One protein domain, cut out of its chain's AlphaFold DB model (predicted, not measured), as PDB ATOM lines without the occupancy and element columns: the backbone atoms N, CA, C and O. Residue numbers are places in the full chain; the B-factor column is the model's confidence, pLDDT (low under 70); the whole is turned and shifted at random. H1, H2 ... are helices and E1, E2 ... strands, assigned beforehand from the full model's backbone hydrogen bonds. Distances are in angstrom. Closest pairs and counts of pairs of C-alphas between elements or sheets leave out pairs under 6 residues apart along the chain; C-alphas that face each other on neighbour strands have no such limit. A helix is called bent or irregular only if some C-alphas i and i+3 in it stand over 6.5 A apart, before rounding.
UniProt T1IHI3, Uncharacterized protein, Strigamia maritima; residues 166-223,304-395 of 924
ATOM      1  N   CYS A 166      62.298  37.806  20.341       97.38
ATOM      2  CA  CYS A 166      61.987  38.713  21.454       97.38
ATOM      3  C   CYS A 166      60.999  38.126  22.482       97.38
ATOM      4  O   CYS A 166      60.691  38.757  23.487       97.38
ATOM      5  N   GLY A 167      60.481  36.921  22.240       98.00
ATOM      6  CA  GLY A 167      59.445  36.308  23.058       98.00
ATOM      7  C   GLY A 167      58.045  36.872  22.796       98.00
ATOM      8  O   GLY A 167      57.802  37.759  21.973       98.00
ATOM      9  N   SER A 168      57.070  36.309  23.501       98.25
ATOM     10  CA  SER A 168      55.675  36.753  23.493       98.25
ATOM     11  C   SER A 168      55.123  36.801  24.907       98.25
ATOM     12  O   SER A 168      55.339  35.875  25.682       98.25
ATOM     13  N   LEU A 169      54.364  37.847  25.221       98.50
ATOM     14  CA  LEU A 169      53.753  38.059  26.524       98.50
ATOM     15  C   LEU A 169      52.231  38.145  26.390       98.50
ATOM     16  O   LEU A 169      51.693  39.046  25.748       98.50
ATOM     17  N   LEU A 170      51.536  37.173  26.973       98.31
ATOM     18  CA  LEU A 170      50.083  37.041  26.926       98.31
ATOM     19  C   LEU A 170      49.501  37.532  28.254       98.31
ATOM     20  O   LEU A 170      49.784  36.936  29.290       98.31
ATOM     21  N   LEU A 171      48.713  38.604  28.245       98.62
ATOM     22  CA  LEU A 171      48.205  39.231  29.470       98.62
ATOM     23  C   LEU A 171      46.835  38.679  29.889       98.62
ATOM     24  O   LEU A 171      46.026  38.271  29.049       98.62
ATOM     25  N   ALA A 172      46.563  38.714  31.195       98.38
ATOM     26  CA  ALA A 172      45.254  38.444  31.779       98.38
ATOM     27  C   ALA A 172      44.832  39.569  32.733       98.38
ATOM     28  O   ALA A 172      45.432  39.751  33.793       98.38
ATOM     29  N   ARG A 173      43.753  40.284  32.391       98.06
ATOM     30  CA  ARG A 173      43.108  41.268  33.278       98.06
ATOM     31  C   ARG A 173      42.116  40.601  34.231       98.06
ATOM     32  O   ARG A 173      41.849  41.097  35.318       98.06
ATOM     33  N   THR A 174      41.568  39.449  33.837       98.25
ATOM     34  CA  THR A 174      40.556  38.709  34.610       98.25
ATOM     35  C   THR A 174      41.076  37.376  35.153       98.25
ATOM     36  O   THR A 174      41.969  36.749  34.576       98.25
ATOM     37  N   LYS A 175      40.483  36.901  36.261       97.06
ATOM     38  CA  LYS A 175      40.816  35.591  36.859       97.06
ATOM     39  C   LYS A 175      40.569  34.442  35.881       97.06
ATOM     40  O   LYS A 175      41.399  33.542  35.777       97.06
ATOM     41  N   ASP A 176      39.489  34.516  35.108       97.44
ATOM     42  CA  ASP A 176      39.137  33.492  34.124       97.44
ATOM     43  C   ASP A 176      40.058  33.533  32.896       97.44
ATOM     44  O   ASP A 176      40.439  32.477  32.384       97.44
ATOM     45  N   ARG A 177      40.536  34.714  32.470       97.94
ATOM     46  CA  ARG A 177      41.621  34.780  31.477       97.94
ATOM     47  C   ARG A 177      42.900  34.150  32.016       97.94
ATOM     48  O   ARG A 177      43.529  33.375  31.300       97.94
ATOM     49  N   PHE A 178      43.265  34.414  33.271       97.81
ATOM     50  CA  PHE A 178      44.456  33.811  33.872       97.81
ATOM     51  C   PHE A 178      44.307  32.289  34.030       97.81
ATOM     52  O   PHE A 178      45.249  31.550  33.758       97.81
ATOM     53  N   MET A 179      43.104  31.793  34.343       97.31
ATOM     54  CA  MET A 179      42.771  30.364  34.297       97.31
ATOM     55  C   MET A 179      42.945  29.784  32.882       97.31
ATOM     56  O   MET A 179      43.543  28.721  32.722       97.31
ATOM     57  N   SER A 180      42.501  30.495  31.841       96.81
ATOM     58  CA  SER A 180      42.723  30.104  30.440       96.81
ATOM     59  C   SER A 180      44.218  30.012  30.094       96.81
ATOM     60  O   SER A 180      44.647  29.032  29.484       96.81
ATOM     61  N   LEU A 181      45.035  30.970  30.554       97.31
ATOM     62  CA  LEU A 181      46.495  30.941  30.382       97.31
ATOM     63  C   LEU A 181      47.166  29.803  31.170       97.31
ATOM     64  O   LEU A 181      48.066  29.158  30.640       97.31
ATOM     65  N   ARG A 182      46.696  29.482  32.384       97.00
ATOM     66  CA  ARG A 182      47.163  28.307  33.148       97.00
ATOM     67  C   ARG A 182      46.919  27.003  32.393       97.00
ATOM     68  O   ARG A 182      47.825  26.182  32.299       97.00
ATOM     69  N   ARG A 183      45.734  26.829  31.795       95.88
ATOM     70  CA  ARG A 183      45.447  25.670  30.925       95.88
ATOM     71  C   ARG A 183      46.342  25.646  29.690       95.88
ATOM     72  O   ARG A 183      46.788  24.579  29.287       95.88
ATOM     73  N   LEU A 184      46.617  26.811  29.104       95.75
ATOM     74  CA  LEU A 184      47.504  26.921  27.949       95.75
ATOM     75  C   LEU A 184      48.954  26.536  28.304       95.75
ATOM     76  O   LEU A 184      49.574  25.833  27.509       95.75
ATOM     77  N   LYS A 185      49.452  26.893  29.503       96.00
ATOM     78  CA  LYS A 185      50.738  26.400  30.038       96.00
ATOM     79  C   LYS A 185      50.739  24.877  30.204       96.00
ATOM     80  O   LYS A 185      51.674  24.240  29.729       96.00
ATOM     81  N   SER A 186      49.692  24.284  30.786       94.31
ATOM     82  CA  SER A 186      49.575  22.817  30.886       94.31
ATOM     83  C   SER A 186      49.702  22.153  29.504       94.31
ATOM     84  O   SER A 186      50.559  21.296  29.297       94.31
ATOM     85  N   THR A 187      48.926  22.599  28.508       92.81
ATOM     86  CA  THR A 187      48.986  22.048  27.138       92.81
ATOM     87  C   THR A 187      50.341  22.276  26.451       92.81
ATOM     88  O   THR A 187      50.746  21.457  25.624       92.81
ATOM     89  N   ALA A 188      51.066  23.352  26.779       94.06
ATOM     90  CA  ALA A 188      52.361  23.671  26.170       94.06
ATOM     91  C   ALA A 188      53.418  22.576  26.405       94.06
ATOM     92  O   ALA A 188      54.176  22.253  25.487       94.06
ATOM     93  N   GLY A 189      53.400  21.924  27.575       89.25
ATOM     94  CA  GLY A 189      54.276  20.787  27.878       89.25
ATOM     95  C   GLY A 189      54.076  19.590  26.935       89.25
ATOM     96  O   GLY A 189      55.041  18.935  26.556       89.25
ATOM     97  N   VAL A 190      52.848  19.349  26.456       90.19
ATOM     98  CA  VAL A 190      52.524  18.247  25.517       90.19
ATOM     99  C   VAL A 190      53.100  18.484  24.112       90.19
ATOM    100  O   VAL A 190      53.298  17.545  23.334       90.19
ATOM    101  N   VAL A 191      53.371  19.744  23.760       91.38
ATOM    102  CA  VAL A 191      54.008  20.134  22.490       91.38
ATOM    103  C   VAL A 191      55.452  20.611  22.665       91.38
ATOM    104  O   VAL A 191      56.052  21.056  21.691       91.38
ATOM    105  N   ASN A 192      56.025  20.472  23.867       92.19
ATOM    106  CA  ASN A 192      57.389  20.884  24.198       92.19
ATOM    107  C   ASN A 192      57.667  22.360  23.834       92.19
ATOM    108  O   ASN A 192      58.593  22.669  23.081       92.19
ATOM    109  N   ILE A 193      56.804  23.261  24.321       94.94
ATOM    110  CA  ILE A 193      56.981  24.719  24.256       94.94
ATOM    111  C   ILE A 193      57.171  25.248  25.680       94.94
ATOM    112  O   ILE A 193      56.237  25.215  26.484       94.94
ATOM    113  N   ASP A 194      58.357  25.780  25.966       95.31
ATOM    114  CA  ASP A 194      58.655  26.411  27.251       95.31
ATOM    115  C   ASP A 194      57.870  27.719  27.409       95.31
ATOM    116  O   ASP A 194      57.871  28.582  26.522       95.31
ATOM    117  N   CYS A 195      57.174  27.861  28.538       97.06
ATOM    118  CA  CYS A 195      56.436  29.072  28.878       97.06
ATOM    119  C   CYS A 195      56.161  29.195  30.381       97.06
ATOM    120  O   CYS A 195      55.933  28.205  31.085       97.06
ATOM    121  N   ASP A 196      56.125  30.434  30.870       97.62
ATOM    122  CA  ASP A 196      56.048  30.747  32.293       97.62
ATOM    123  C   ASP A 196      54.906  31.680  32.654       97.62
ATOM    124  O   ASP A 196      54.661  32.691  31.999       97.62
ATOM    125  N   LEU A 197      54.186  31.305  33.712       98.31
ATOM    126  CA  LEU A 197      53.186  32.170  34.316       98.31
ATOM    127  C   LEU A 197      53.937  33.248  35.086       98.31
ATOM    128  O   LEU A 197      54.733  32.914  35.957       98.31
ATOM    129  N   VAL A 198      53.669  34.503  34.751       98.50
ATOM    130  CA  VAL A 198      54.391  35.665  35.273       98.50
ATOM    131  C   VAL A 198      53.461  36.588  36.054       98.50
ATOM    132  O   VAL A 198      52.300  36.782  35.673       98.50
ATOM    133  N   SER A 199      53.968  37.148  37.151       98.56
ATOM    134  CA  SER A 199      53.264  38.132  37.979       98.56
ATOM    135  C   SER A 199      53.212  39.518  37.308       98.56
ATOM    136  O   SER A 199      53.997  39.789  36.395       98.56
ATOM    137  N   PRO A 200      52.334  40.440  37.747       98.50
ATOM    138  CA  PRO A 200      52.326  41.829  37.272       98.50
ATOM    139  C   PRO A 200      53.679  42.555  37.403       98.50
ATOM    140  O   PRO A 200      54.028  43.376  36.552       98.50
ATOM    141  N   GLU A 201      54.472  42.232  38.427       98.38
ATOM    142  CA  GLU A 201      55.818  42.774  38.645       98.38
ATOM    143  C   GLU A 201      56.838  42.194  37.656       98.38
ATOM    144  O   GLU A 201      57.700  42.914  37.153       98.38
ATOM    145  N   GLU A 202      56.749  40.899  37.348       98.38
ATOM    146  CA  GLU A 202      57.592  40.242  36.340       98.38
ATOM    147  C   GLU A 202      57.250  40.725  34.927       98.38
ATOM    148  O   GLU A 202      58.147  41.029  34.144       98.38
ATOM    149  N   ILE A 203      55.962  40.915  34.635       98.50
ATOM    150  CA  ILE A 203      55.460  41.563  33.417       98.50
ATOM    151  C   ILE A 203      56.057  42.966  33.265       98.50
ATOM    152  O   ILE A 203      56.553  43.301  32.190       98.50
ATOM    153  N   LYS A 204      56.070  43.772  34.336       97.94
ATOM    154  CA  LYS A 204      56.640  45.129  34.309       97.94
ATOM    155  C   LYS A 204      58.160  45.132  34.100       97.94
ATOM    156  O   LYS A 204      58.671  46.063  33.488       97.94
ATOM    157  N   LYS A 205      58.877  44.095  34.553       97.38
ATOM    158  CA  LYS A 205      60.311  43.900  34.254       97.38
ATOM    159  C   LYS A 205      60.549  43.484  32.799       97.38
ATOM    160  O   LYS A 205      61.470  43.995  32.177       97.38
ATOM    161  N   LEU A 206      59.726  42.576  32.262       97.00
ATOM    162  CA  LEU A 206      59.814  42.090  30.877       97.00
ATOM    163  C   LEU A 206      59.418  43.152  29.841       97.00
ATOM    164  O   LEU A 206      59.895  43.117  28.712       97.00
ATOM    165  N   CYS A 207      58.519  44.069  30.201       96.94
ATOM    166  CA  CYS A 207      58.056  45.137  29.325       96.94
ATOM    167  C   CYS A 207      57.751  46.412  30.142       96.94
ATOM    168  O   CYS A 207      56.593  46.666  30.487       96.94
ATOM    169  N   PRO A 208      58.762  47.252  30.443       95.75
ATOM    170  CA  PRO A 208      58.588  48.463  31.251       95.75
ATOM    171  C   PRO A 208      57.593  49.477  30.679       95.75
ATOM    172  O   PRO A 208      56.985  50.218  31.446       95.75
ATOM    173  N   LEU A 209      57.376  49.465  29.361       94.25
ATOM    174  CA  LEU A 209      56.444  50.338  28.640       94.25
ATOM    175  C   LEU A 209      54.978  50.200  29.099       94.25
ATOM    176  O   LEU A 209      54.195  51.135  28.959       94.25
ATOM    177  N   ILE A 210      54.572  49.038  29.627       96.56
ATOM    178  CA  ILE A 210      53.144  48.751  29.822       96.56
ATOM    179  C   ILE A 210      52.659  49.034  31.242       96.56
ATOM    180  O   ILE A 210      53.372  48.848  32.233       96.56
ATOM    181  N   ARG A 211      51.401  49.460  31.342       97.75
ATOM    182  CA  ARG A 211      50.613  49.461  32.578       97.75
ATOM    183  C   ARG A 211      50.407  48.014  33.057       97.75
ATOM    184  O   ARG A 211      50.247  47.129  32.213       97.75
ATOM    185  N   THR A 212      50.407  47.753  34.369       98.31
ATOM    186  CA  THR A 212      50.284  46.380  34.924       98.31
ATOM    187  C   THR A 212      49.437  46.239  36.196       98.31
ATOM    188  O   THR A 212      49.171  45.115  36.607       98.31
ATOM    189  N   ASP A 213      48.971  47.332  36.803       97.25
ATOM    190  CA  ASP A 213      48.193  47.359  38.056       97.25
ATOM    191  C   ASP A 213      46.803  46.700  37.961       97.25
ATOM    192  O   ASP A 213      46.254  46.274  38.973       97.25
ATOM    193  N   ASP A 214      46.245  46.579  36.754       97.69
ATOM    194  CA  ASP A 214      44.972  45.899  36.478       97.69
ATOM    195  C   ASP A 214      45.124  44.395  36.165       97.69
ATOM    196  O   ASP A 214      44.127  43.703  35.936       97.69
ATOM    197  N   LEU A 215      46.351  43.868  36.113       98.44
ATOM    198  CA  LEU A 215      46.617  42.495  35.686       98.44
ATOM    199  C   LEU A 215      46.527  41.494  36.841       98.44
ATOM    200  O   LEU A 215      47.031  41.716  37.935       98.44
ATOM    201  N   GLN A 216      45.961  40.319  36.559       98.38
ATOM    202  CA  GLN A 216      46.081  39.145  37.434       98.38
ATOM    203  C   GLN A 216      47.411  38.399  37.219       98.38
ATOM    204  O   GLN A 216      47.783  37.553  38.029       98.38
ATOM    205  N   GLY A 217      48.091  38.674  36.103       98.31
ATOM    206  CA  GLY A 217      49.307  38.004  35.653       98.31
ATOM    207  C   GLY A 217      49.288  37.775  34.142       98.31
ATOM    208  O   GLY A 217      48.517  38.398  33.403       98.31
ATOM    209  N   GLY A 218      50.136  36.867  33.670       98.25
ATOM    210  CA  GLY A 218      50.270  36.557  32.250       98.25
ATOM    211  C   GLY A 218      50.995  35.243  31.986       98.25
ATOM    212  O   GLY A 218      51.321  34.509  32.915       98.25
ATOM    213  N   LEU A 219      51.236  34.951  30.710       98.50
ATOM    214  CA  LEU A 219      52.028  33.818  30.230       98.50
ATOM    215  C   LEU A 219      53.098  34.337  29.264       98.50
ATOM    216  O   LEU A 219      52.771  34.886  28.210       98.50
ATOM    217  N   TYR A 220      54.365  34.177  29.634       98.56
ATOM    218  CA  TYR A 220      55.522  34.515  28.814       98.56
ATOM    219  C   TYR A 220      56.004  33.282  28.040       98.56
ATOM    220  O   TYR A 220      56.107  32.195  28.602       98.56
ATOM    221  N   VAL A 221      56.291  33.445  26.748       98.31
ATOM    222  CA  VAL A 221      56.790  32.395  25.847       98.31
ATOM    223  C   VAL A 221      58.125  32.876  25.254       98.31
ATOM    224  O   VAL A 221      58.107  33.644  24.287       98.31
ATOM    225  N   PRO A 222      59.288  32.473  25.805       97.62
ATOM    226  CA  PRO A 222      60.596  33.001  25.390       97.62
ATOM    227  C   PRO A 222      61.015  32.599  23.969       97.62
ATOM    228  O   PRO A 222      61.815  33.283  23.335       97.62
ATOM    229  N   ALA A 223      60.507  31.468  23.469       96.06
ATOM    230  CA  ALA A 223      60.859  30.923  22.157       96.06
ATOM    231  C   ALA A 223      60.141  31.611  20.979       96.06
ATOM    232  O   ALA A 223      60.491  31.361  19.824       96.06
ATOM    233  N   CYS A 304      37.338  40.355   5.852       95.31
ATOM    234  CA  CYS A 304      37.019  41.465   6.741       95.31
ATOM    235  C   CYS A 304      38.070  42.567   6.602       95.31
ATOM    236  O   CYS A 304      39.155  42.331   6.069       95.31
ATOM    237  N   GLU A 305      37.746  43.745   7.112       95.19
ATOM    238  CA  GLU A 305      38.736  44.760   7.476       95.19
ATOM    239  C   GLU A 305      39.574  44.270   8.666       95.19
ATOM    240  O   GLU A 305      39.100  43.478   9.486       95.19
ATOM    241  N   HIS A 306      40.832  44.704   8.727       94.56
ATOM    242  CA  HIS A 306      41.766  44.418   9.813       94.56
ATOM    243  C   HIS A 306      42.710  45.600  10.015       94.56
ATOM    244  O   HIS A 306      43.291  46.099   9.043       94.56
ATOM    245  N   TYR A 307      42.892  46.003  11.274       95.19
ATOM    246  CA  TYR A 307      43.491  47.285  11.630       95.19
ATOM    247  C   TYR A 307      44.785  47.151  12.436       95.19
ATOM    248  O   TYR A 307      44.910  46.335  13.354       95.19
ATOM    249  N   TYR A 308      45.750  48.011  12.116       95.25
ATOM    250  CA  TYR A 308      46.883  48.313  12.988       95.25
ATOM    251  C   TYR A 308      47.416  49.727  12.745       95.25
ATOM    252  O   TYR A 308      47.424  50.240  11.631       95.25
ATOM    253  N   LEU A 309      47.880  50.339  13.820       95.25
ATOM    254  CA  LEU A 309      48.530  51.630  13.897       95.25
ATOM    255  C   LEU A 309      50.048  51.465  13.755       95.25
ATOM    256  O   LEU A 309      50.636  50.559  14.355       95.25
ATOM    257  N   HIS A 310      50.678  52.382  13.027       95.75
ATOM    258  CA  HIS A 310      52.107  52.661  13.128       95.75
ATOM    259  C   HIS A 310      52.314  54.023  13.789       95.75
ATOM    260  O   HIS A 310      51.751  55.024  13.339       95.75
ATOM    261  N   THR A 311      53.143  54.076  14.831       97.00
ATOM    262  CA  THR A 311      53.698  55.342  15.331       97.00
ATOM    263  C   THR A 311      54.941  55.723  14.528       97.00
ATOM    264  O   THR A 311      55.515  54.899  13.816       97.00
ATOM    265  N   ARG A 312      55.415  56.957  14.696       96.06
ATOM    266  CA  ARG A 312      56.817  57.305  14.426       96.06
ATOM    267  C   ARG A 312      57.733  56.673  15.481       96.06
ATOM    268  O   ARG A 312      57.265  56.044  16.433       96.06
ATOM    269  N   THR A 313      59.043  56.842  15.315       95.19
ATOM    270  CA  THR A 313      60.045  56.427  16.307       95.19
ATOM    271  C   THR A 313      59.755  57.033  17.680       95.19
ATOM    272  O   THR A 313      59.476  58.229  17.771       95.19
ATOM    273  N   MET A 314      59.853  56.216  18.726       92.44
ATOM    274  CA  MET A 314      59.675  56.597  20.126       92.44
ATOM    275  C   MET A 314      60.996  56.407  20.876       92.44
ATOM    276  O   MET A 314      61.660  55.379  20.724       92.44
ATOM    277  N   ASP A 315      61.375  57.389  21.690       88.44
ATOM    278  CA  ASP A 315      62.617  57.333  22.456       88.44
ATOM    279  C   ASP A 315      62.551  56.263  23.559       88.44
ATOM    280  O   ASP A 315      61.521  56.054  24.195       88.44
ATOM    281  N   GLY A 316      63.668  55.567  23.789       84.25
ATOM    282  CA  GLY A 316      63.791  54.561  24.854       84.25
ATOM    283  C   GLY A 316      63.124  53.202  24.587       84.25
ATOM    284  O   GLY A 316      63.151  52.345  25.470       84.25
ATOM    285  N   LEU A 317      62.559  52.968  23.398       92.25
ATOM    286  CA  LEU A 317      61.914  51.696  23.056       92.25
ATOM    287  C   LEU A 317      62.938  50.558  22.866       92.25
ATOM    288  O   LEU A 317      63.812  50.640  22.004       92.25
ATOM    289  N   ASP A 318      62.807  49.472  23.636       94.50
ATOM    290  CA  ASP A 318      63.690  48.297  23.552       94.50
ATOM    291  C   ASP A 318      63.469  47.501  22.239       94.50
ATOM    292  O   ASP A 318      62.381  46.949  22.034       94.50
ATOM    293  N   PRO A 319      64.491  47.355  21.362       94.31
ATOM    294  CA  PRO A 319      64.418  46.567  20.124       94.31
ATOM    295  C   PRO A 319      64.131  45.068  20.296       94.31
ATOM    296  O   PRO A 319      63.902  44.385  19.287       94.31
ATOM    297  N   MET A 320      64.205  44.559  21.530       96.06
ATOM    298  CA  MET A 320      63.961  43.172  21.926       96.06
ATOM    299  C   MET A 320      62.786  43.016  22.902       96.06
ATOM    300  O   MET A 320      62.590  41.915  23.417       96.06
ATOM    301  N   MET A 321      61.955  44.051  23.101       96.38
ATOM    302  CA  MET A 321      60.724  43.913  23.888       96.38
ATOM    303  C   MET A 321      59.832  42.773  23.348       96.38
ATOM    304  O   MET A 321      59.720  42.598  22.124       96.38
ATOM    305  N   PRO A 322      59.151  42.010  24.220       98.00
ATOM    306  CA  PRO A 322      58.298  40.916  23.780       98.00
ATOM    307  C   PRO A 322      57.080  41.417  23.005       98.00
ATOM    308  O   PRO A 322      56.560  42.506  23.248       98.00
ATOM    309  N   VAL A 323      56.559  40.573  22.111       98.31
ATOM    310  CA  VAL A 323      55.243  40.809  21.501       98.31
ATOM    311  C   VAL A 323      54.181  40.716  22.591       98.31
ATOM    312  O   VAL A 323      53.903  39.620  23.085       98.31
ATOM    313  N   VAL A 324      53.552  41.832  22.939       98.44
ATOM    314  CA  VAL A 324      52.487  41.857  23.945       98.44
ATOM    315  C   VAL A 324      51.143  41.576  23.277       98.44
ATOM    316  O   VAL A 324      50.843  42.105  22.207       98.44
ATOM    317  N   ARG A 325      50.322  40.734  23.911       98.19
ATOM    318  CA  ARG A 325      48.920  40.488  23.545       98.19
ATOM    319  C   ARG A 325      48.047  40.658  24.779       98.19
ATOM    320  O   ARG A 325      48.102  39.840  25.699       98.19
ATOM    321  N   ASP A 326      47.235  41.706  24.790       98.06
ATOM    322  CA  ASP A 326      46.210  41.923  25.801       98.06
ATOM    323  C   ASP A 326      44.890  41.358  25.278       98.06
ATOM    324  O   ASP A 326      44.133  42.022  24.570       98.06
ATOM    325  N   TYR A 327      44.640  40.084  25.588       95.94
ATOM    326  CA  TYR A 327      43.459  39.383  25.094       95.94
ATOM    327  C   TYR A 327      42.143  39.959  25.626       95.94
ATOM    328  O   TYR A 327      41.127  39.864  24.944       95.94
ATOM    329  N   ASP A 328      42.146  40.528  26.833       97.50
ATOM    330  CA  ASP A 328      40.956  41.150  27.424       97.50
ATOM    331  C   ASP A 328      40.748  42.576  26.883       97.50
ATOM    332  O   ASP A 328      39.613  43.023  26.757       97.50
ATOM    333  N   GLY A 329      41.829  43.254  26.479       97.19
ATOM    334  CA  GLY A 329      41.796  44.502  25.712       97.19
ATOM    335  C   GLY A 329      41.630  44.340  24.199       97.19
ATOM    336  O   GLY A 329      41.623  45.343  23.502       97.19
ATOM    337  N   HIS A 330      41.531  43.113  23.673       97.31
ATOM    338  CA  HIS A 330      41.431  42.825  22.233       97.31
ATOM    339  C   HIS A 330      42.613  43.313  21.353       97.31
ATOM    340  O   HIS A 330      42.491  43.330  20.128       97.31
ATOM    341  N   ILE A 331      43.779  43.624  21.937       97.88
ATOM    342  CA  ILE A 331      44.916  44.269  21.243       97.88
ATOM    343  C   ILE A 331      46.237  43.490  21.319       97.88
ATOM    344  O   ILE A 331      46.479  42.688  22.223       97.88
ATOM    345  N   TYR A 332      47.130  43.775  20.375       97.88
ATOM    346  CA  TYR A 332      48.517  43.325  20.338       97.88
ATOM    347  C   TYR A 332      49.452  44.463  19.921       97.88
ATOM    348  O   TYR A 332      49.044  45.370  19.199       97.88
ATOM    349  N   PHE A 333      50.725  44.388  20.303       97.62
ATOM    350  CA  PHE A 333      51.749  45.315  19.814       97.62
ATOM    351  C   PHE A 333      53.167  44.744  19.894       97.62
ATOM    352  O   PHE A 333      53.429  43.740  20.563       97.62
ATOM    353  N   ARG A 334      54.079  45.389  19.161       96.81
ATOM    354  CA  ARG A 334      55.515  45.088  19.098       96.81
ATOM    355  C   ARG A 334      56.325  46.347  18.764       96.81
ATOM    356  O   ARG A 334      55.819  47.234  18.078       96.81
ATOM    357  N   GLU A 335      57.606  46.359  19.131       96.19
ATOM    358  CA  GLU A 335      58.600  47.250  18.514       96.19
ATOM    359  C   GLU A 335      58.707  46.972  17.012       96.19
ATOM    360  O   GLU A 335      58.739  45.814  16.597       96.19
ATOM    361  N   HIS A 336      58.807  48.005  16.182       94.62
ATOM    362  CA  HIS A 336      59.143  47.913  14.767       94.62
ATOM    363  C   HIS A 336      60.036  49.092  14.350       94.62
ATOM    364  O   HIS A 336      59.544  50.174  14.051       94.62
ATOM    365  N   LYS A 337      61.353  48.861  14.279       92.75
ATOM    366  CA  LYS A 337      62.377  49.849  13.884       92.75
ATOM    367  C   LYS A 337      62.373  51.098  14.778       92.75
ATOM    368  O   LYS A 337      62.433  52.219  14.282       92.75
ATOM    369  N   GLY A 338      62.271  50.895  16.091       93.94
ATOM    370  CA  GLY A 338      62.183  51.975  17.082       93.94
ATOM    371  C   GLY A 338      60.819  52.677  17.165       93.94
ATOM    372  O   GLY A 338      60.673  53.604  17.949       93.94
ATOM    373  N   ALA A 339      59.818  52.252  16.392       96.00
ATOM    374  CA  ALA A 339      58.421  52.670  16.523       96.00
ATOM    375  C   ALA A 339      57.557  51.545  17.123       96.00
ATOM    376  O   ALA A 339      58.013  50.405  17.237       96.00
ATOM    377  N   LEU A 340      56.295  51.822  17.452       96.69
ATOM    378  CA  LEU A 340      55.302  50.799  17.774       96.69
ATOM    379  C   LEU A 340      54.465  50.435  16.542       96.69
ATOM    380  O   LEU A 340      53.979  51.300  15.812       96.69
ATOM    381  N   LEU A 341      54.248  49.130  16.361       96.62
ATOM    382  CA  LEU A 341      53.172  48.580  15.535       96.62
ATOM    383  C   LEU A 341      52.150  47.960  16.492       96.62
ATOM    384  O   LEU A 341      52.459  46.963  17.151       96.62
ATOM    385  N   ALA A 342      50.949  48.539  16.563       97.00
ATOM    386  CA  ALA A 342      49.889  48.134  17.487       97.00
ATOM    387  C   ALA A 342      48.565  47.889  16.748       97.00
ATOM    388  O   ALA A 342      48.099  48.751  16.018       97.00
ATOM    389  N   GLY A 343      47.942  46.725  16.915       96.44
ATOM    390  CA  GLY A 343      46.673  46.375  16.262       96.44
ATOM    391  C   GLY A 343      45.765  45.571  17.182       96.44
ATOM    392  O   GLY A 343      46.067  45.396  18.361       96.44
ATOM    393  N   GLY A 344      44.654  45.060  16.665       95.62
ATOM    394  CA  GLY A 344      43.732  44.263  17.472       95.62
ATOM    395  C   GLY A 344      42.663  43.556  16.657       95.62
ATOM    396  O   GLY A 344      42.798  43.422  15.444       95.62
ATOM    397  N   PHE A 345      41.638  43.065  17.349       95.44
ATOM    398  CA  PHE A 345      40.483  42.391  16.756       95.44
ATOM    399  C   PHE A 345      39.206  42.895  17.415       95.44
ATOM    400  O   PHE A 345      38.859  42.471  18.524       95.44
ATOM    401  N   GLU A 346      38.508  43.794  16.729       95.31
ATOM    402  CA  GLU A 346      37.245  44.363  17.175       95.31
ATOM    403  C   GLU A 346      36.244  43.237  17.506       95.31
ATOM    404  O   GLU A 346      36.112  42.278  16.735       95.31
ATOM    405  N   PRO A 347      35.503  43.316  18.633       94.19
ATOM    406  CA  PRO A 347      34.513  42.299  18.998       94.19
ATOM    407  C   PRO A 347      33.458  42.042  17.911       94.19
ATOM    408  O   PRO A 347      32.997  40.910  17.759       94.19
ATOM    409  N   THR A 348      33.126  43.083  17.140       95.88
ATOM    410  CA  THR A 348      32.272  43.031  15.949       95.88
ATOM    411  C   THR A 348      33.077  43.531  14.757       95.88
ATOM    412  O   THR A 348      33.309  44.728  14.651       95.88
ATOM    413  N   ALA A 349      33.479  42.646  13.853       95.50
ATOM    414  CA  ALA A 349      34.253  43.003  12.666       95.50
ATOM    415  C   ALA A 349      33.374  43.475  11.494       95.50
ATOM    416  O   ALA A 349      32.162  43.220  11.456       95.50
ATOM    417  N   LYS A 350      34.004  44.099  10.489       96.25
ATOM    418  CA  LYS A 350      33.373  44.554   9.238       96.25
ATOM    419  C   LYS A 350      33.699  43.629   8.049       96.25
ATOM    420  O   LYS A 350      34.800  43.692   7.503       96.25
ATOM    421  N   PRO A 351      32.757  42.772   7.598       95.69
ATOM    422  CA  PRO A 351      32.909  41.981   6.377       95.69
ATOM    423  C   PRO A 351      32.827  42.853   5.120       95.69
ATOM    424  O   PRO A 351      31.874  43.619   4.947       95.69
ATOM    425  N   ILE A 352      33.770  42.666   4.200       94.81
ATOM    426  CA  ILE A 352      33.944  43.479   2.985       94.81
ATOM    427  C   ILE A 352      33.848  42.645   1.709       94.81
ATOM    428  O   ILE A 352      33.679  41.425   1.736       94.81
ATOM    429  N   TYR A 353      33.918  43.323   0.558       91.94
ATOM    430  CA  TYR A 353      33.891  42.698  -0.768       91.94
ATOM    431  C   TYR A 353      32.724  41.720  -0.945       91.94
ATOM    432  O   TYR A 353      32.871  40.627  -1.498       91.94
ATOM    433  N   HIS A 354      31.544  42.113  -0.447       89.94
ATOM    434  CA  HIS A 354      30.360  41.278  -0.564       89.94
ATOM    435  C   HIS A 354      30.020  41.061  -2.042       89.94
ATOM    436  O   HIS A 354      30.056  39.923  -2.494       89.94
ATOM    437  N   GLU A 355      29.753  42.110  -2.824       86.94
ATOM    438  CA  GLU A 355      29.350  41.933  -4.230       86.94
ATOM    439  C   GLU A 355      30.453  41.391  -5.134       86.94
ATOM    440  O   GLU A 355      30.237  40.406  -5.842       86.94
ATOM    441  N   SER A 356      31.650  41.967  -5.067       86.69
ATOM    442  CA  SER A 356      32.817  41.448  -5.772       86.69
ATOM    443  C   SER A 356      34.089  41.672  -4.961       86.69
ATOM    444  O   SER A 356      34.174  42.606  -4.166       86.69
ATOM    445  N   VAL A 357      35.061  40.785  -5.172       89.38
ATOM    446  CA  VAL A 357      36.433  40.927  -4.670       89.38
ATOM    447  C   VAL A 357      37.253  41.548  -5.805       89.38
ATOM    448  O   VAL A 357      37.131  41.048  -6.929       89.38
ATOM    449  N   PRO A 358      38.058  42.599  -5.554       89.12
ATOM    450  CA  PRO A 358      38.898  43.221  -6.581       89.12
ATOM    451  C   PRO A 358      39.900  42.223  -7.174       89.12
ATOM    452  O   PRO A 358      40.189  41.192  -6.570       89.12
ATOM    453  N   GLY A 359      40.437  42.521  -8.359       84.94
ATOM    454  CA  GLY A 359      41.490  41.712  -8.981       84.94
ATOM    455  C   GLY A 359      42.822  41.889  -8.254       84.94
ATOM    456  O   GLY A 359      43.169  41.098  -7.381       84.94
ATOM    457  N   ILE A 360      43.542  42.954  -8.600       83.31
ATOM    458  CA  ILE A 360      44.780  43.381  -7.937       83.31
ATOM    459  C   ILE A 360      44.423  44.416  -6.849       83.31
ATOM    460  O   ILE A 360      43.450  45.156  -6.995       83.31
ATOM    461  N   LEU A 361      45.175  44.438  -5.742       78.44
ATOM    462  CA  LEU A 361      45.089  45.488  -4.718       78.44
ATOM    463  C   LEU A 361      46.143  46.570  -4.981       78.44
ATOM    464  O   LEU A 361      47.280  46.438  -4.523       78.44
ATOM    465  N   ASP A 362      45.765  47.640  -5.672       72.50
ATOM    466  CA  ASP A 362      46.682  48.751  -5.970       72.50
ATOM    467  C   ASP A 362      46.788  49.778  -4.825       72.50
ATOM    468  O   ASP A 362      47.805  50.456  -4.696       72.50
ATOM    469  N   THR A 363      45.783  49.846  -3.945       74.94
ATOM    470  CA  THR A 363      45.764  50.705  -2.748       74.94
ATOM    471  C   THR A 363      45.363  49.914  -1.502       74.94
ATOM    472  O   THR A 363      44.888  48.778  -1.593       74.94
ATOM    473  N   ASP A 364      45.566  50.518  -0.334       83.00
ATOM    474  CA  ASP A 364      45.020  50.028   0.936       83.00
ATOM    475  C   ASP A 364      43.539  50.437   1.066       83.00
ATOM    476  O   ASP A 364      43.018  51.170   0.214       83.00
ATOM    477  N   LEU A 365      42.845  49.951   2.101       91.81
ATOM    478  CA  LEU A 365      41.497  50.432   2.420       91.81
ATOM    479  C   LEU A 365      41.578  51.789   3.129       91.81
ATOM    480  O   LEU A 365      42.617  52.163   3.677       91.81
ATOM    481  N   GLN A 366      40.475  52.537   3.107       94.00
ATOM    482  CA  GLN A 366      40.386  53.819   3.801       94.00
ATOM    483  C   GLN A 366      40.497  53.616   5.322       94.00
ATOM    484  O   GLN A 366      39.963  52.648   5.865       94.00
ATOM    485  N   GLU A 367      41.178  54.536   6.006       95.12
ATOM    486  CA  GLU A 367      41.224  54.573   7.469       95.12
ATOM    487  C   GLU A 367      39.812  54.734   8.062       95.12
ATOM    488  O   GLU A 367      39.007  55.520   7.560       95.12
ATOM    489  N   ASP A 368      39.526  54.010   9.145       96.56
ATOM    490  CA  ASP A 368      38.246  54.059   9.859       96.56
ATOM    491  C   ASP A 368      38.517  54.197  11.361       96.56
ATOM    492  O   ASP A 368      38.631  53.222  12.108       96.56
ATOM    493  N   TRP A 369      38.714  55.447  11.775       96.38
ATOM    494  CA  TRP A 369      39.071  55.801  13.145       96.38
ATOM    495  C   TRP A 369      37.943  55.517  14.142       96.38
ATOM    496  O   TRP A 369      38.229  55.082  15.254       96.38
ATOM    497  N   ASP A 370      36.681  55.673  13.732       96.69
ATOM    498  CA  ASP A 370      35.514  55.371  14.569       96.69
ATOM    499  C   ASP A 370      35.428  53.873  14.889       96.69
ATOM    500  O   ASP A 370      35.093  53.487  16.010       96.69
ATOM    501  N   HIS A 371      35.760  53.004  13.924       96.62
ATOM    502  CA  HIS A 371      35.814  51.567  14.172       96.62
ATOM    503  C   HIS A 371      36.999  51.174  15.056       96.62
ATOM    504  O   HIS A 371      36.830  50.402  16.001       96.62
ATOM    505  N   PHE A 372      38.173  51.738  14.766       97.06
ATOM    506  CA  PHE A 372      39.411  51.456  15.487       97.06
ATOM    507  C   PHE A 372      39.429  52.030  16.915       97.06
ATOM    508  O   PHE A 372      40.185  51.545  17.757       97.06
ATOM    509  N   TYR A 373      38.586  53.025  17.224       97.00
ATOM    510  CA  TYR A 373      38.553  53.727  18.514       97.00
ATOM    511  C   TYR A 373      38.492  52.782  19.726       97.00
ATOM    512  O   TYR A 373      39.224  52.979  20.695       97.00
ATOM    513  N   ILE A 374      37.689  51.710  19.656       97.00
ATOM    514  CA  ILE A 374      37.584  50.722  20.744       97.00
ATOM    515  C   ILE A 374      38.912  50.005  21.025       97.00
ATOM    516  O   ILE A 374      39.189  49.653  22.166       97.00
ATOM    517  N   LEU A 375      39.753  49.800  20.007       97.81
ATOM    518  CA  LEU A 375      41.086  49.228  20.176       97.81
ATOM    519  C   LEU A 375      42.076  50.294  20.655       97.81
ATOM    520  O   LEU A 375      42.862  50.022  21.558       97.81
ATOM    521  N   LEU A 376      42.007  51.511  20.106       97.62
ATOM    522  CA  LEU A 376      42.861  52.634  20.503       97.62
ATOM    523  C   LEU A 376      42.714  52.976  21.995       97.62
ATOM    524  O   LEU A 376      43.720  53.144  22.677       97.62
ATOM    525  N   GLU A 377      41.489  53.000  22.528       97.81
ATOM    526  CA  GLU A 377      41.229  53.195  23.962       97.81
ATOM    527  C   GLU A 377      41.951  52.137  24.818       97.81
ATOM    528  O   GLU A 377      42.591  52.454  25.823       97.81
ATOM    529  N   GLN A 378      41.930  50.875  24.381       98.12
ATOM    530  CA  GLN A 378      42.625  49.787  25.072       98.12
ATOM    531  C   GLN A 378      44.150  49.876  24.928       98.12
ATOM    532  O   GLN A 378      44.865  49.474  25.851       98.12
ATOM    533  N   MET A 379      44.655  50.418  23.813       97.88
ATOM    534  CA  MET A 379      46.087  50.670  23.612       97.88
ATOM    535  C   MET A 379      46.580  51.786  24.529       97.88
ATOM    536  O   MET A 379      47.576  51.581  25.214       97.88
ATOM    537  N   LEU A 380      45.856  52.906  24.613       97.69
ATOM    538  CA  LEU A 380      46.156  54.024  25.516       97.69
ATOM    539  C   LEU A 380      46.094  53.598  26.994       97.69
ATOM    540  O   LEU A 380      46.945  53.983  27.790       97.69
ATOM    541  N   HIS A 381      45.138  52.737  27.369       97.94
ATOM    542  CA  HIS A 381      45.089  52.154  28.717       97.94
ATOM    543  C   HIS A 381      46.303  51.263  29.022       97.94
ATOM    544  O   HIS A 381      46.846  51.317  30.127       97.94
ATOM    545  N   ARG A 382      46.731  50.422  28.069       98.12
ATOM    546  CA  ARG A 382      47.848  49.484  28.277       98.12
ATOM    547  C   ARG A 382      49.222  50.146  28.137       98.12
ATOM    548  O   ARG A 382      50.162  49.679  28.780       98.12
ATOM    549  N   ILE A 383      49.340  51.199  27.332       96.75
ATOM    550  CA  ILE A 383      50.566  51.949  27.040       96.75
ATOM    551  C   ILE A 383      50.275  53.445  27.270       96.75
ATOM    552  O   ILE A 383      49.875  54.130  26.330       96.75
ATOM    553  N   PRO A 384      50.462  53.970  28.495       94.56
ATOM    554  CA  PRO A 384      50.200  55.382  28.789       94.56
ATOM    555  C   PRO A 384      50.979  56.340  27.872       94.56
ATOM    556  O   PRO A 384      50.402  57.271  27.317       94.56
ATOM    557  N   ASP A 385      52.254  56.031  27.618       91.56
ATOM    558  CA  ASP A 385      53.177  56.805  26.774       91.56
ATOM    559  C   ASP A 385      52.739  56.887  25.293       91.56
ATOM    560  O   ASP A 385      53.272  57.682  24.521       91.56
ATOM    561  N   LEU A 386      51.751  56.084  24.868       94.19
ATOM    562  CA  LEU A 386      51.162  56.171  23.529       94.19
ATOM    563  C   LEU A 386      50.331  57.455  23.354       94.19
ATOM    564  O   LEU A 386      50.133  57.887  22.222       94.19
ATOM    565  N   GLY A 387      49.872  58.080  24.445       92.69
ATOM    566  CA  GLY A 387      49.117  59.338  24.399       92.69
ATOM    567  C   GLY A 387      49.909  60.517  23.822       92.69
ATOM    568  O   GLY A 387      49.323  61.370  23.159       92.69
ATOM    569  N   ASP A 388      51.232  60.520  24.007       91.56
ATOM    570  CA  ASP A 388      52.150  61.536  23.470       91.56
ATOM    571  C   ASP A 388      52.803  61.107  22.137       91.56
ATOM    572  O   ASP A 388      53.551  61.868  21.515       91.56
ATOM    573  N   ALA A 389      52.541  59.881  21.669       93.88
ATOM    574  CA  ALA A 389      53.173  59.327  20.478       93.88
ATOM    575  C   ALA A 389      52.567  59.889  19.181       93.88
ATOM    576  O   ALA A 389      51.356  59.871  18.956       93.88
ATOM    577  N   VAL A 390      53.427  60.313  18.252       95.19
ATOM    578  CA  VAL A 390      52.982  60.762  16.926       95.19
ATOM    579  C   VAL A 390      52.644  59.553  16.056       95.19
ATOM    580  O   VAL A 390      53.525  58.760  15.715       95.19
ATOM    581  N   VAL A 391      51.384  59.441  15.640       95.00
ATOM    582  CA  VAL A 391      50.944  58.471  14.628       95.00
ATOM    583  C   VAL A 391      51.613  58.764  13.280       95.00
ATOM    584  O   VAL A 391      51.657  59.907  12.827       95.00
ATOM    585  N   GLU A 392      52.120  57.723  12.620       95.25
ATOM    586  CA  GLU A 392      52.537  57.785  11.216       95.25
ATOM    587  C   GLU A 392      51.366  57.454  10.279       95.25
ATOM    588  O   GLU A 392      51.134  58.194   9.323       95.25
ATOM    589  N   LYS A 393      50.626  56.369  10.556       94.06
ATOM    590  CA  LYS A 393      49.491  55.902   9.743       94.06
ATOM    591  C   LYS A 393      48.580  54.945  10.523       94.06
ATOM    592  O   LYS A 393      49.076  54.158  11.333       94.06
ATOM    593  N   LEU A 394      47.277  54.940  10.216       95.81
ATOM    594  CA  LEU A 394      46.393  53.808  10.508       95.81
ATOM    595  C   LEU A 394      46.272  52.933   9.250       95.81
ATOM    596  O   LEU A 394      45.902  53.383   8.170       95.81
ATOM    597  N   ASN A 395      46.603  51.655   9.352       94.56
ATOM    598  CA  ASN A 395      46.477  50.715   8.247       94.56
ATOM    599  C   ASN A 395      45.162  49.936   8.371       94.56
ATOM    600  O   ASN A 395      45.022  49.127   9.284       94.56
TER     601      ASN A 395
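What this domain is: This is residues 166 to 223 and 304 to 395 of the 924 residues of an uncharacterized protein of Strigamia maritima (UniProt T1IHI3). One twisted sheet of eight strands forms the middle, with H1 over one face near the E2 end and H2 and H3 over the opposite face, which makes three layers, helices on both faces of a sheet. At the end away from H1, residues 355 to 363 stick out as a loop. The printed part has 150 residues with four named helices and eight named strands, in the order E1 H1 E2 H2 E3 E4 E5 E6 E7 H3 H4 E8, of mixed class. The mixed sheet runs E2 E3 E1 E5 E6 E7 E4 E8; the whole is compact, with a radius of gyration of the C-alphas of 16.8 A and spans of 45 by 37 by 25 A.

How they stand to each other: Begin at E1, residues 168 to 172: its parallel neighbour is E5, residues 323 to 326, with N 169 and O 323 within hydrogen-bond range at 2.8 A. E3, residues 217 to 221, is antiparallel to E1 (N 170 and O 219, 2.9 A) and to the edge strand E2, residues 196 to 198 (N 196 and O 220, 2.9 A). E5, E6, residues 331 to 336, and E7, residues 339 to 344, form a meander, each strand the antiparallel neighbour of the one before, in two hairpins (N 324 and O 333, 3.0 A; N 334 and O 341, 3.0 A). E4, residues 304 to 313, is antiparallel to E7 (N 309 and O 342, 2.7 A), closing a Greek key, a meander whose last strand neighbours the strand before it, and to the edge strand E8, residues 391 to 395 (N 310 and O 393, 2.9 A). H1, residues 175 to 190, is on the sheet over E2 and E3 at a height of 8.9 A; the closest C-alphas of H1 and E3 are those of Leu 181 and Leu 219, 6.2 A apart. H2, residues 200 to 206, is over E3, closest at the C-alphas of Pro 200 and Gly 217, 5.1 A. H3, residues 369 to 382, is on the same face as H2, over E6, E7 and E4, slantwise to the strands, closest at the C-alphas of Gly 344 and Leu 375, 6.2 A. H4, residues 384 to 388, is not on the sheet and only just touches H3, only at the corner, with 3 pairs of C-alphas within 8 A. E1, H1, E2 and E7, H3, H4, E8 are split strand-helix-strand units, two strands running the same way with another between them, both right-handed crossovers. Every O i to N i+4 pair is within range in H2, but 10 of 12 in H1, 7 of 10 in H3 and 0 of 1 in H4, where 1 of 2 O i to N i+3 pairs is.

Where its parts are: Find C-alpha 168 at (55.675, 36.753, 23.493), where E1 begins. H1 spans 23.8 A from C-alpha 175 at (40.816, 35.591, 36.859), E4 29.1 A, E7 17.0 A and H3 18.6 A; H3 is only just irregular, C-alphas 371 and 374 being 6.9 A apart. E8 ends at C-alpha 395, (46.477, 50.715, 8.247).

The domain as a whole: The C-alphas farthest apart, those of Glu 201 and Glu 355, are 50.4 A apart. Residues 224 to 303 are not printed, and C-alphas 223 and 304 lie 30.3 A apart across this cut. The link from E7 to H3, 24 residues, is long. No printed residue has a pLDDT under 70.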